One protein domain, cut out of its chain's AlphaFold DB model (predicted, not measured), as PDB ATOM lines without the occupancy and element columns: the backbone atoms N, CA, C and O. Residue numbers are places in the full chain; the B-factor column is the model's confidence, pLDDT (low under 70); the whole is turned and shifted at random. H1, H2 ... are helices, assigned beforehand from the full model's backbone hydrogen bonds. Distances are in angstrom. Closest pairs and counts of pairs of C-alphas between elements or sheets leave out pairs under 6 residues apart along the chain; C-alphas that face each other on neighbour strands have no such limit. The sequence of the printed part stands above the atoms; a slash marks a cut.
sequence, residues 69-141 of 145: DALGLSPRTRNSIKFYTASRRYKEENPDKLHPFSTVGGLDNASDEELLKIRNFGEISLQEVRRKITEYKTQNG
ATOM      1  N   ASP A  69      27.175  38.090  -9.583       89.44
ATOM      2  CA  ASP A  69      27.486  38.855  -8.372       89.44
ATOM      3  C   ASP A  69      28.022  37.971  -7.223       89.44
ATOM      4  O   ASP A  69      28.744  38.468  -6.355       89.44
ATOM      5  N   ALA A  70      27.752  36.659  -7.238       87.94
ATOM      6  CA  ALA A  70      28.268  35.701  -6.258       87.94
ATOM      7  C   ALA A  70      29.795  35.505  -6.331       87.94
ATOM      8  O   ALA A  70      30.397  35.018  -5.375       87.94
ATOM      9  N   LEU A  71      30.448  35.921  -7.424       89.75
ATOM     10  CA  LEU A  71      31.901  35.796  -7.616       89.75
ATOM     11  C   LEU A  71      32.736  36.734  -6.728       89.75
ATOM     12  O   LEU A  71      33.958  36.587  -6.658       89.75
ATOM     13  N   GLY A  72      32.115  37.723  -6.074       92.50
ATOM     14  CA  GLY A  72      32.841  38.691  -5.245       92.50
ATOM     15  C   GLY A  72      33.808  39.566  -6.055       92.50
ATOM     16  O   GLY A  72      34.931  39.818  -5.620       92.50
ATOM     17  N   LEU A  73      33.384  39.993  -7.249       95.56
ATOM     18  CA  LEU A  73      34.165  40.839  -8.157       95.56
ATOM     19  C   LEU A  73      34.346  42.259  -7.605       95.56
ATOM     20  O   LEU A  73      33.486  42.794  -6.892       95.56
ATOM     21  N   SER A  74      35.429  42.914  -8.025       96.62
ATOM     22  CA  SER A  74      35.659  44.328  -7.756       96.62
ATOM     23  C   SER A  74      34.474  45.186  -8.223       96.62
ATOM     24  O   SER A  74      33.806  44.862  -9.213       96.62
ATOM     25  N   PRO A  75      34.201  46.328  -7.560       95.94
ATOM     26  CA  PRO A  75      33.089  47.195  -7.936       95.94
ATOM     27  C   PRO A  75      33.098  47.612  -9.404       95.94
ATOM     28  O   PRO A  75      32.038  47.681 -10.021       95.94
ATOM     29  N   ARG A  76      34.283  47.851  -9.974       94.06
ATOM     30  CA  ARG A  76      34.442  48.211 -11.385       94.06
ATOM     31  C   ARG A  76      33.969  47.082 -12.299       94.06
ATOM     32  O   ARG A  76      33.075  47.301 -13.114       94.06
ATOM     33  N   THR A  77      34.544  45.893 -12.134       97.31
ATOM     34  CA  THR A  77      34.244  44.718 -12.959       97.31
ATOM     35  C   THR A  77      32.776  44.328 -12.826       97.31
ATOM     36  O   THR A  77      32.062  44.240 -13.826       97.31
ATOM     37  N   ARG A  78      32.271  44.240 -11.593       97.00
ATOM     38  CA  ARG A  78      30.858  43.959 -11.319       97.00
ATOM     39  C   ARG A  78      29.922  44.952 -12.009       97.00
ATOM     40  O   ARG A  78      28.977  44.550 -12.678       97.00
ATOM     41  N   ASN A  79      30.181  46.255 -11.874       96.00
ATOM     42  CA  ASN A  79      29.303  47.279 -12.438       96.00
ATOM     43  C   ASN A  79      29.316  47.268 -13.970       96.00
ATOM     44  O   ASN A  79      28.265  47.460 -14.575       96.00
ATOM     45  N   SER A  80      30.466  47.009 -14.600       95.06
ATOM     46  CA  SER A  80      30.534  46.890 -16.064       95.06
ATOM     47  C   SER A  80      29.633  45.765 -16.597       95.06
ATOM     48  O   SER A  80      28.814  46.018 -17.482       95.06
ATOM     49  N   ILE A  81      29.670  44.574 -15.984       95.56
ATOM     50  CA  ILE A  81      28.801  43.437 -16.340       95.56
ATOM     51  C   ILE A  81      27.334  43.738 -16.000       95.56
ATOM     52  O   ILE A  81      26.439  43.501 -16.813       95.56
ATOM     53  N   LYS A  82      27.065  44.314 -14.822       94.81
ATOM     54  CA  LYS A  82      25.707  44.662 -14.380       94.81
ATOM     55  C   LYS A  82      25.002  45.599 -15.357       94.81
ATOM     56  O   LYS A  82      23.849  45.371 -15.708       94.81
ATOM     57  N   PHE A  83      25.670  46.662 -15.797       93.12
ATOM     58  CA  PHE A  83      25.056  47.616 -16.723       93.12
ATOM     59  C   PHE A  83      24.881  47.037 -18.124       93.12
ATOM     60  O   PHE A  83      23.906  47.368 -18.796       93.12
ATOM     61  N   TYR A  84      25.783  46.152 -18.543       91.94
ATOM     62  CA  TYR A  84      25.665  45.445 -19.812       91.94
ATOM     63  C   TYR A  84      24.465  44.492 -19.827       91.94
ATOM     64  O   TYR A  84      23.598  44.596 -20.692       91.94
ATOM     65  N   THR A  85      24.353  43.637 -18.809       91.69
ATOM     66  CA  THR A  85      23.243  42.677 -18.655       91.69
ATOM     67  C   THR A  85      21.890  43.356 -18.420       91.69
ATOM     68  O   THR A  85      20.850  42.810 -18.779       91.69
ATOM     69  N   ALA A  86      21.882  44.568 -17.859       88.75
ATOM     70  CA  ALA A  86      20.680  45.375 -17.657       88.75
ATOM     71  C   ALA A  86      20.293  46.254 -18.864       88.75
ATOM     72  O   ALA A  86      19.366  47.061 -18.742       88.75
ATOM     73  N   SER A  87      20.980  46.134 -20.008       86.06
ATOM     74  CA  SER A  87      20.703  46.926 -21.211       86.06
ATOM     75  C   SER A  87      19.237  46.813 -21.642       86.06
ATOM     76  O   SER A  87      18.721  45.712 -21.841       86.06
ATOM     77  N   ARG A  88      18.570  47.964 -21.831       84.69
ATOM     78  CA  ARG A  88      17.163  48.010 -22.268       84.69
ATOM     79  C   ARG A  88      16.937  47.246 -23.563       84.69
ATOM     80  O   ARG A  88      15.995  46.474 -23.640       84.69
ATOM     81  N   ARG A  89      17.839  47.422 -24.531       86.25
ATOM     82  CA  ARG A  89      17.729  46.802 -25.852       86.25
ATOM     83  C   ARG A  89      17.587  45.282 -25.758       86.25
ATOM     84  O   ARG A  89      16.717  44.712 -26.398       86.25
ATOM     85  N   TYR A  90      18.395  44.638 -24.914       86.38
ATOM     86  CA  TYR A  90      18.319  43.187 -24.747       86.38
ATOM     87  C   TYR A  90      16.974  42.754 -24.150       86.38
ATOM     88  O   TYR A  90      16.387  41.785 -24.618       86.38
ATOM     89  N   LYS A  91      16.472  43.488 -23.146       87.19
ATOM     90  CA  LYS A  91      15.178  43.205 -22.506       87.19
ATOM     91  C   LYS A  91      13.984  43.453 -23.425       87.19
ATOM     92  O   LYS A  91      12.993  42.749 -23.316       87.19
ATOM     93  N   GLU A  92      14.065  44.446 -24.304       89.94
ATOM     94  CA  GLU A  92      13.027  44.719 -25.305       89.94
ATOM     95  C   GLU A  92      12.964  43.597 -26.351       89.94
ATOM     96  O   GLU A  92      11.879  43.146 -26.706       89.94
ATOM     97  N   GLU A  93      14.123  43.100 -26.793       88.50
ATOM     98  CA  GLU A  93      14.222  41.972 -27.727       88.50
ATOM     99  C   GLU A  93      13.906  40.615 -27.049       88.50
ATOM    100  O   GLU A  93      13.453  39.683 -27.712       88.50
ATOM    101  N   ASN A  94      14.132  40.491 -25.733       86.19
ATOM    102  CA  ASN A  94      13.976  39.256 -24.956       86.19
ATOM    103  C   ASN A  94      13.315  39.525 -23.583       86.19
ATOM    104  O   ASN A  94      14.000  39.501 -22.558       86.19
ATOM    105  N   PRO A  95      11.994  39.762 -23.528       82.56
ATOM    106  CA  PRO A  95      11.311  40.184 -22.299       82.56
ATOM    107  C   PRO A  95      11.342  39.136 -21.178       82.56
ATOM    108  O   PRO A  95      11.466  39.494 -20.008       82.56
ATOM    109  N   ASP A  96      11.299  37.850 -21.535       87.44
ATOM    110  CA  ASP A  96      11.200  36.741 -20.578       87.44
ATOM    111  C   ASP A  96      12.542  36.039 -20.305       87.44
ATOM    112  O   ASP A  96      12.581  35.009 -19.630       87.44
ATOM    113  N   LYS A  97      13.659  36.552 -20.845       79.31
ATOM    114  CA  LYS A  97      14.981  35.920 -20.704       79.31
ATOM    115  C   LYS A  97      15.957  36.811 -19.952       79.31
ATOM    116  O   LYS A  97      16.042  38.018 -20.169       79.31
ATOM    117  N   LEU A  98      16.757  36.178 -19.097       84.19
ATOM    118  CA  LEU A  98      17.947  36.808 -18.538       84.19
ATOM    119  C   LEU A  98      19.018  36.951 -19.618       84.19
ATOM    120  O   LEU A  98      19.104  36.149 -20.548       84.19
ATOM    121  N   HIS A  99      19.853  37.975 -19.467       91.12
ATOM    122  CA  HIS A  99      21.009  38.140 -20.330       91.12
ATOM    123  C   HIS A  99      21.967  36.948 -20.133       91.12
ATOM    124  O   HIS A  99      22.164  36.535 -18.989       91.12
ATOM    125  N   PRO A 100      22.619  36.413 -21.186       89.12
ATOM    126  CA  PRO A 100      23.500  35.252 -21.068       89.12
ATOM    127  C   PRO A 100      24.556  35.420 -19.974       89.12
ATOM    128  O   PRO A 100      24.749  34.528 -19.171       89.12
ATOM    129  N   PHE A 101      25.156  36.607 -19.863       94.25
ATOM    130  CA  PHE A 101      26.162  36.948 -18.841       94.25
ATOM    131  C   PHE A 101      25.610  37.260 -17.434       94.25
ATOM    132  O   PHE A 101      26.336  37.798 -16.599       94.25
ATOM    133  N   SER A 102      24.334  36.985 -17.152       93.31
ATOM    134  CA  SER A 102      23.747  37.202 -15.819       93.31
ATOM    135  C   SER A 102      24.162  36.147 -14.789       93.31
ATOM    136  O   SER A 102      23.976  36.371 -13.593       93.31
ATOM    137  N   THR A 103      24.738  35.029 -15.227       92.12
ATOM    138  CA  THR A 103      25.139  33.920 -14.358       92.12
ATOM    139  C   THR A 103      26.639  33.653 -14.435       92.12
ATOM    140  O   THR A 103      27.313  34.075 -15.383       92.12
ATOM    141  N   VAL A 104      27.179  32.940 -13.444       91.50
ATOM    142  CA  VAL A 104      28.590  32.518 -13.425       91.50
ATOM    143  C   VAL A 104      28.939  31.718 -14.686       91.50
ATOM    144  O   VAL A 104      29.997  31.920 -15.271       91.50
ATOM    145  N   GLY A 105      28.032  30.870 -15.161       88.50
ATOM    146  CA  GLY A 105      28.181  30.045 -16.364       88.50
ATOM    147  C   GLY A 105      28.079  30.810 -17.643       88.50
ATOM    148  O   GLY A 105      28.790  30.509 -18.593       88.50
ATOM    149  N   GLY A 106      27.229  31.827 -17.652       91.44
ATOM    150  CA  GLY A 106      27.211  32.812 -18.711       91.44
ATOM    151  C   GLY A 106      28.586  33.407 -18.967       91.44
ATOM    152  O   GLY A 106      29.030  33.476 -20.107       91.44
ATOM    153  N   LEU A 107      29.264  33.815 -17.893       93.75
ATOM    154  CA  LEU A 107      30.614  34.372 -17.969       93.75
ATOM    155  C   LEU A 107      31.679  33.312 -18.264       93.75
ATOM    156  O   LEU A 107      32.625  33.589 -18.996       93.75
ATOM    157  N   ASP A 108      31.537  32.113 -17.706       92.69
ATOM    158  CA  ASP A 108      32.467  31.006 -17.924       92.69
ATOM    159  C   ASP A 108      32.494  30.563 -19.392       92.69
ATOM    160  O   ASP A 108      33.569  30.434 -19.970       92.69
ATOM    161  N   ASN A 109      31.317  30.434 -20.010       90.88
ATOM    162  CA  ASN A 109      31.163  30.025 -21.407       90.88
ATOM    163  C   ASN A 109      31.452  31.144 -22.420       90.88
ATOM    164  O   ASN A 109      31.628  30.856 -23.602       90.88
ATOM    165  N   ALA A 110      31.464  32.410 -21.997       92.31
ATOM    166  CA  ALA A 110      31.766  33.530 -22.882       92.31
ATOM    167  C   ALA A 110      33.224  33.468 -23.347       92.31
ATOM    168  O   ALA A 110      34.118  33.184 -22.548       92.31
ATOM    169  N   SER A 111      33.489  33.812 -24.603       95.06
ATOM    170  CA  SER A 111      34.860  34.031 -25.065       95.06
ATOM    171  C   SER A 111      35.446  35.316 -24.472       95.06
ATOM    172  O   SER A 111      34.731  36.260 -24.121       95.06
ATOM    173  N   ASP A 112      36.774  35.381 -24.390       96.69
ATOM    174  CA  ASP A 112      37.472  36.582 -23.923       96.69
ATOM    175  C   ASP A 112      37.139  37.806 -24.797       96.69
ATOM    176  O   ASP A 112      36.920  38.902 -24.279       96.69
ATOM    177  N   GLU A 113      37.009  37.611 -26.112       96.56
ATOM    178  CA  GLU A 113      36.626  38.661 -27.063       96.56
ATOM    179  C   GLU A 113      35.223  39.223 -26.804       96.56
ATOM    180  O   GLU A 113      34.999  40.427 -26.943       96.56
ATOM    181  N   GLU A 114      34.256  38.378 -26.440       95.44
ATOM    182  CA  GLU A 114      32.902  38.827 -26.097       95.44
ATOM    183  C   GLU A 114      32.890  39.657 -24.817       95.44
ATOM    184  O   GLU A 114      32.251  40.710 -24.773       95.44
ATOM    185  N   LEU A 115      33.631  39.227 -23.794       96.31
ATOM    186  CA  LEU A 115      33.728  39.959 -22.531       96.31
ATOM    187  C   LEU A 115      34.432  41.309 -22.715       96.31
ATOM    188  O   LEU A 115      34.002  42.313 -22.146       96.31
ATOM    189  N   LEU A 116      35.460  41.376 -23.562       96.62
ATOM    190  CA  LEU A 116      36.176  42.619 -23.870       96.62
ATOM    191  C   LEU A 116      35.342  43.638 -24.666       96.62
ATOM    192  O   LEU A 116      35.675  44.822 -24.671       96.62
ATOM    193  N   LYS A 117      34.226  43.231 -25.286       94.50
ATOM    194  CA  LYS A 117      33.264  44.161 -25.917       94.50
ATOM    195  C   LYS A 117      32.384  44.888 -24.896       94.50
ATOM    196  O   LYS A 117      31.690  45.844 -25.257       94.50
ATOM    197  N   ILE A 118      32.381  44.463 -23.631       94.75
ATOM    198  CA  ILE A 118      31.594  45.108 -22.581       94.75
ATOM    199  C   ILE A 118      32.175  46.496 -22.289       94.75
ATOM    200  O   ILE A 118      33.356  46.678 -21.996       94.75
ATOM    201  N   ARG A 119      31.315  47.516 -22.317       91.31
ATOM    202  CA  ARG A 119      31.725  48.893 -22.024       91.31
ATOM    203  C   ARG A 119      32.334  48.994 -20.620       91.31
ATOM    204  O   ARG A 119      31.708  48.610 -19.637       91.31
ATOM    205  N   ASN A 120      33.511  49.619 -20.529       92.00
ATOM    206  CA  ASN A 120      34.303  49.783 -19.300       92.00
ATOM    207  C   ASN A 120      34.856  48.475 -18.698       92.00
ATOM    208  O   ASN A 120      35.378  48.507 -17.580       92.00
ATOM    209  N   PHE A 121      34.782  47.368 -19.433       96.50
ATOM    210  CA  PHE A 121      35.459  46.111 -19.134       96.50
ATOM    211  C   PHE A 121      36.791  46.074 -19.898       96.50
ATOM    212  O   PHE A 121      36.868  46.546 -21.027       96.50
ATOM    213  N   GLY A 122      37.860  45.573 -19.280       96.19
ATOM    214  CA  GLY A 122      39.188  45.497 -19.903       96.19
ATOM    215  C   GLY A 122      39.984  44.305 -19.387       96.19
ATOM    216  O   GLY A 122      39.474  43.540 -18.573       96.19
ATOM    217  N   GLU A 123      41.240  44.161 -19.811       97.44
ATOM    218  CA  GLU A 123      42.074  42.982 -19.513       97.44
ATOM    219  C   GLU A 123      42.179  42.656 -18.015       97.44
ATOM    220  O   GLU A 123      42.071  41.499 -17.623       97.44
ATOM    221  N   ILE A 124      42.300  43.674 -17.156       97.50
ATOM    222  CA  ILE A 124      42.341  43.482 -15.695       97.50
ATOM    223  C   ILE A 124      41.028  42.867 -15.185       97.50
ATOM    224  O   ILE A 124      41.042  41.953 -14.360       97.50
ATOM    225  N   SER A 125      39.887  43.351 -15.686       97.88
ATOM    226  CA  SER A 125      38.565  42.808 -15.353       97.88
ATOM    227  C   SER A 125      38.386  41.393 -15.899       97.88
ATOM    228  O   SER A 125      37.831  40.546 -15.205       97.88
ATOM    229  N   LEU A 126      38.900  41.113 -17.100       98.06
ATOM    230  CA  LEU A 126      38.887  39.779 -17.696       98.06
ATOM    231  C   LEU A 126      39.655  38.778 -16.826       98.06
ATOM    232  O   LEU A 126      39.106  37.753 -16.426       98.06
ATOM    233  N   GLN A 127      40.899  39.106 -16.479       97.81
ATOM    234  CA  GLN A 127      41.738  38.276 -15.615       97.81
ATOM    235  C   GLN A 127      41.100  38.066 -14.239       97.81
ATOM    236  O   GLN A 127      41.149  36.964 -13.693       97.81
ATOM    237  N   GLU A 128      40.477  39.105 -13.674       97.94
ATOM    238  CA  GLU A 128      39.728  38.999 -12.423       97.94
ATOM    239  C   GLU A 128      38.562  38.011 -12.539       97.94
ATOM    240  O   GLU A 128      38.449  37.128 -11.690       97.94
ATOM    241  N   VAL A 129      37.730  38.124 -13.580       96.81
ATOM    242  CA  VAL A 129      36.594  37.219 -13.813       96.81
ATOM    243  C   VAL A 129      37.074  35.781 -13.964       96.81
ATOM    244  O   VAL A 129      36.587  34.913 -13.244       96.81
ATOM    245  N   ARG A 130      38.066  35.524 -14.825       96.38
ATOM    246  CA  ARG A 130      38.605  34.171 -15.040       96.38
ATOM    247  C   ARG A 130      39.154  33.575 -13.752       96.38
ATOM    248  O   ARG A 130      38.784  32.462 -13.387       96.38
ATOM    249  N   ARG A 131      39.953  34.342 -13.007       96.38
ATOM    250  CA  ARG A 131      40.481  33.908 -11.710       96.38
ATOM    251  C   ARG A 131      39.357  33.597 -10.718       96.38
ATOM    252  O   ARG A 131      39.383  32.540 -10.096       96.38
ATOM    253  N   LYS A 132      38.359  34.479 -10.588       94.44
ATOM    254  CA  LYS A 132      37.233  34.288  -9.662       94.44
ATOM    255  C   LYS A 132      36.348  33.109 -10.032       94.44
ATOM    256  O   LYS A 132      35.900  32.408  -9.132       94.44
ATOM    257  N   ILE A 133      36.135  32.852 -11.317       92.88
ATOM    258  CA  ILE A 133      35.417  31.661 -11.774       92.88
ATOM    259  C   ILE A 133      36.206  30.400 -11.417       92.88
ATOM    260  O   ILE A 133      35.622  29.471 -10.870       92.88
ATOM    261  N   THR A 134      37.522  30.373 -11.635       90.94
ATOM    262  CA  THR A 134      38.363  29.230 -11.238       90.94
ATOM    263  C   THR A 134      38.350  29.004  -9.723       90.94
ATOM    264  O   THR A 134      38.188  27.868  -9.272       90.94
ATOM    265  N   GLU A 135      38.463  30.070  -8.922       88.31
ATOM    266  CA  GLU A 135      38.335  30.010  -7.456       88.31
ATOM    267  C   GLU A 135      36.963  29.454  -7.049       88.31
ATOM    268  O   GLU A 135      36.884  28.524  -6.246       88.31
ATOM    269  N   TYR A 136      35.889  29.982  -7.643       86.88
ATOM    270  CA  TYR A 136      34.516  29.558  -7.385       86.88
ATOM    271  C   TYR A 136      34.311  28.083  -7.748       86.88
ATOM    272  O   TYR A 136      33.755  27.324  -6.954       86.88
ATOM    273  N   LYS A 137      34.802  27.648  -8.911       83.69
ATOM    274  CA  LYS A 137      34.762  26.252  -9.355       83.69
ATOM    275  C   LYS A 137      35.480  25.338  -8.369       83.69
ATOM    276  O   LYS A 137      34.877  24.391  -7.871       83.69
ATOM    277  N   THR A 138      36.708  25.687  -7.993       82.38
ATOM    278  CA  THR A 138      37.523  24.928  -7.030       82.38
ATOM    279  C   THR A 138      36.826  24.799  -5.673       82.38
ATOM    280  O   THR A 138      36.689  23.697  -5.149       82.38
ATOM    281  N   GLN A 139      36.315  25.905  -5.121       77.56
ATOM    282  CA  GLN A 139      35.594  25.913  -3.837       77.56
ATOM    283  C   GLN A 139      34.324  25.058  -3.860       77.56
ATOM    284  O   GLN A 139      33.889  24.554  -2.823       77.56
ATOM    285  N   ASN A 140      33.717  24.905  -5.036       71.38
ATOM    286  CA  ASN A 140      32.483  24.157  -5.224       71.38
ATOM    287  C   ASN A 140      32.696  22.754  -5.815       71.38
ATOM    288  O   ASN A 140      31.705  22.067  -6.059       71.38
ATOM    289  N   GLY A 141      33.945  22.307  -5.995       68.12
ATOM    290  CA  GLY A 141      34.270  20.982  -6.535       68.12
ATOM    291  C   GLY A 141      33.961  20.813  -8.028       68.12
ATOM    292  O   GLY A 141      33.776  19.691  -8.488       68.12
TER     293      GLY A 141
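This is residues 69 to 141 of the 145 residues of the protein "RNA_pol_A_CTD domain-containing protein" of Candidatus Levybacteria bacterium RIFCSPHIGHO2_02_FULL_37_13 (UniProt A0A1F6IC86). One long helix, H5, stands along one side of the domain, and three shorter helices, H1, H3 and H4, pack on it, with H1 and H4 near its first residues and H3 farther along. From there H1 leads away to the small helix H2 at the far end, where residues 92 to 97 stick out before the chain folds back to H3. The printed part has 73 residues with five named helices, H1 to H5 in order, and no named strand; the class is all helix. It is compact, with a radius of gyration of the C-alphas of 12.2 A, and spans 36 by 25 by 21 A.

H1, residues 75 to 85, and H2, residues 88 to 93, meet only through their link, which is tight. H2 is apart from H3, residues 104 to 109. H3 and H4, residues 112 to 116, are close but not clearly touching; their closest C-alphas, those of Leu 107 and Leu 115, are 7.9 A apart. H5, residues 123 to 139, touches H1 with residues 125 to 129 alone, the closest C-alphas being those of Thr 77 and Ser 125 at 5.3 A. Their lines are about perpendicular, at 89 degrees. H5 touches H3 with residues 129 to 133 alone; the closest C-alphas, those of Asp 108 and Ile 133, are 6.9 A apart. These two run opposite ways at a steep tilt of 68 degrees, only just short of perpendicular. H5 touches H4 with residues 123 to 126 alone, and the closest C-alphas, those of Leu 115 and Leu 126, are 7.1 A apart. H1 is apart from H3 and from H4, and H2 is apart from H4 and H5. In H1, H2, H3, H4 and H5 every O i to N i+4 pair is within hydrogen-bond range.

H1 begins at C-alpha 75, (33.089, 47.195, -7.936), and is 15.2 A long from first to last C-alpha. H2 and H3 are each 8.7 A long, and H4 is 6.2 A long. C-alpha 92, in H2, is at (13.027, 44.719, -25.305). H5, the longest helix, measures 24.1 A and ends at C-alpha 139, (35.594, 25.913, -3.837).

The two C-alphas farthest apart, those of Glu 92 and Gly 141, are 37.0 A from each other. The printed part runs from residue 69 to 141 and has no cut. No link is long: H2 to H3, with 10 residues, and H4 to H5, with 6, are short. The mean pLDDT of the printed part is 91.3, and residue 141 is the one printed residue under 70.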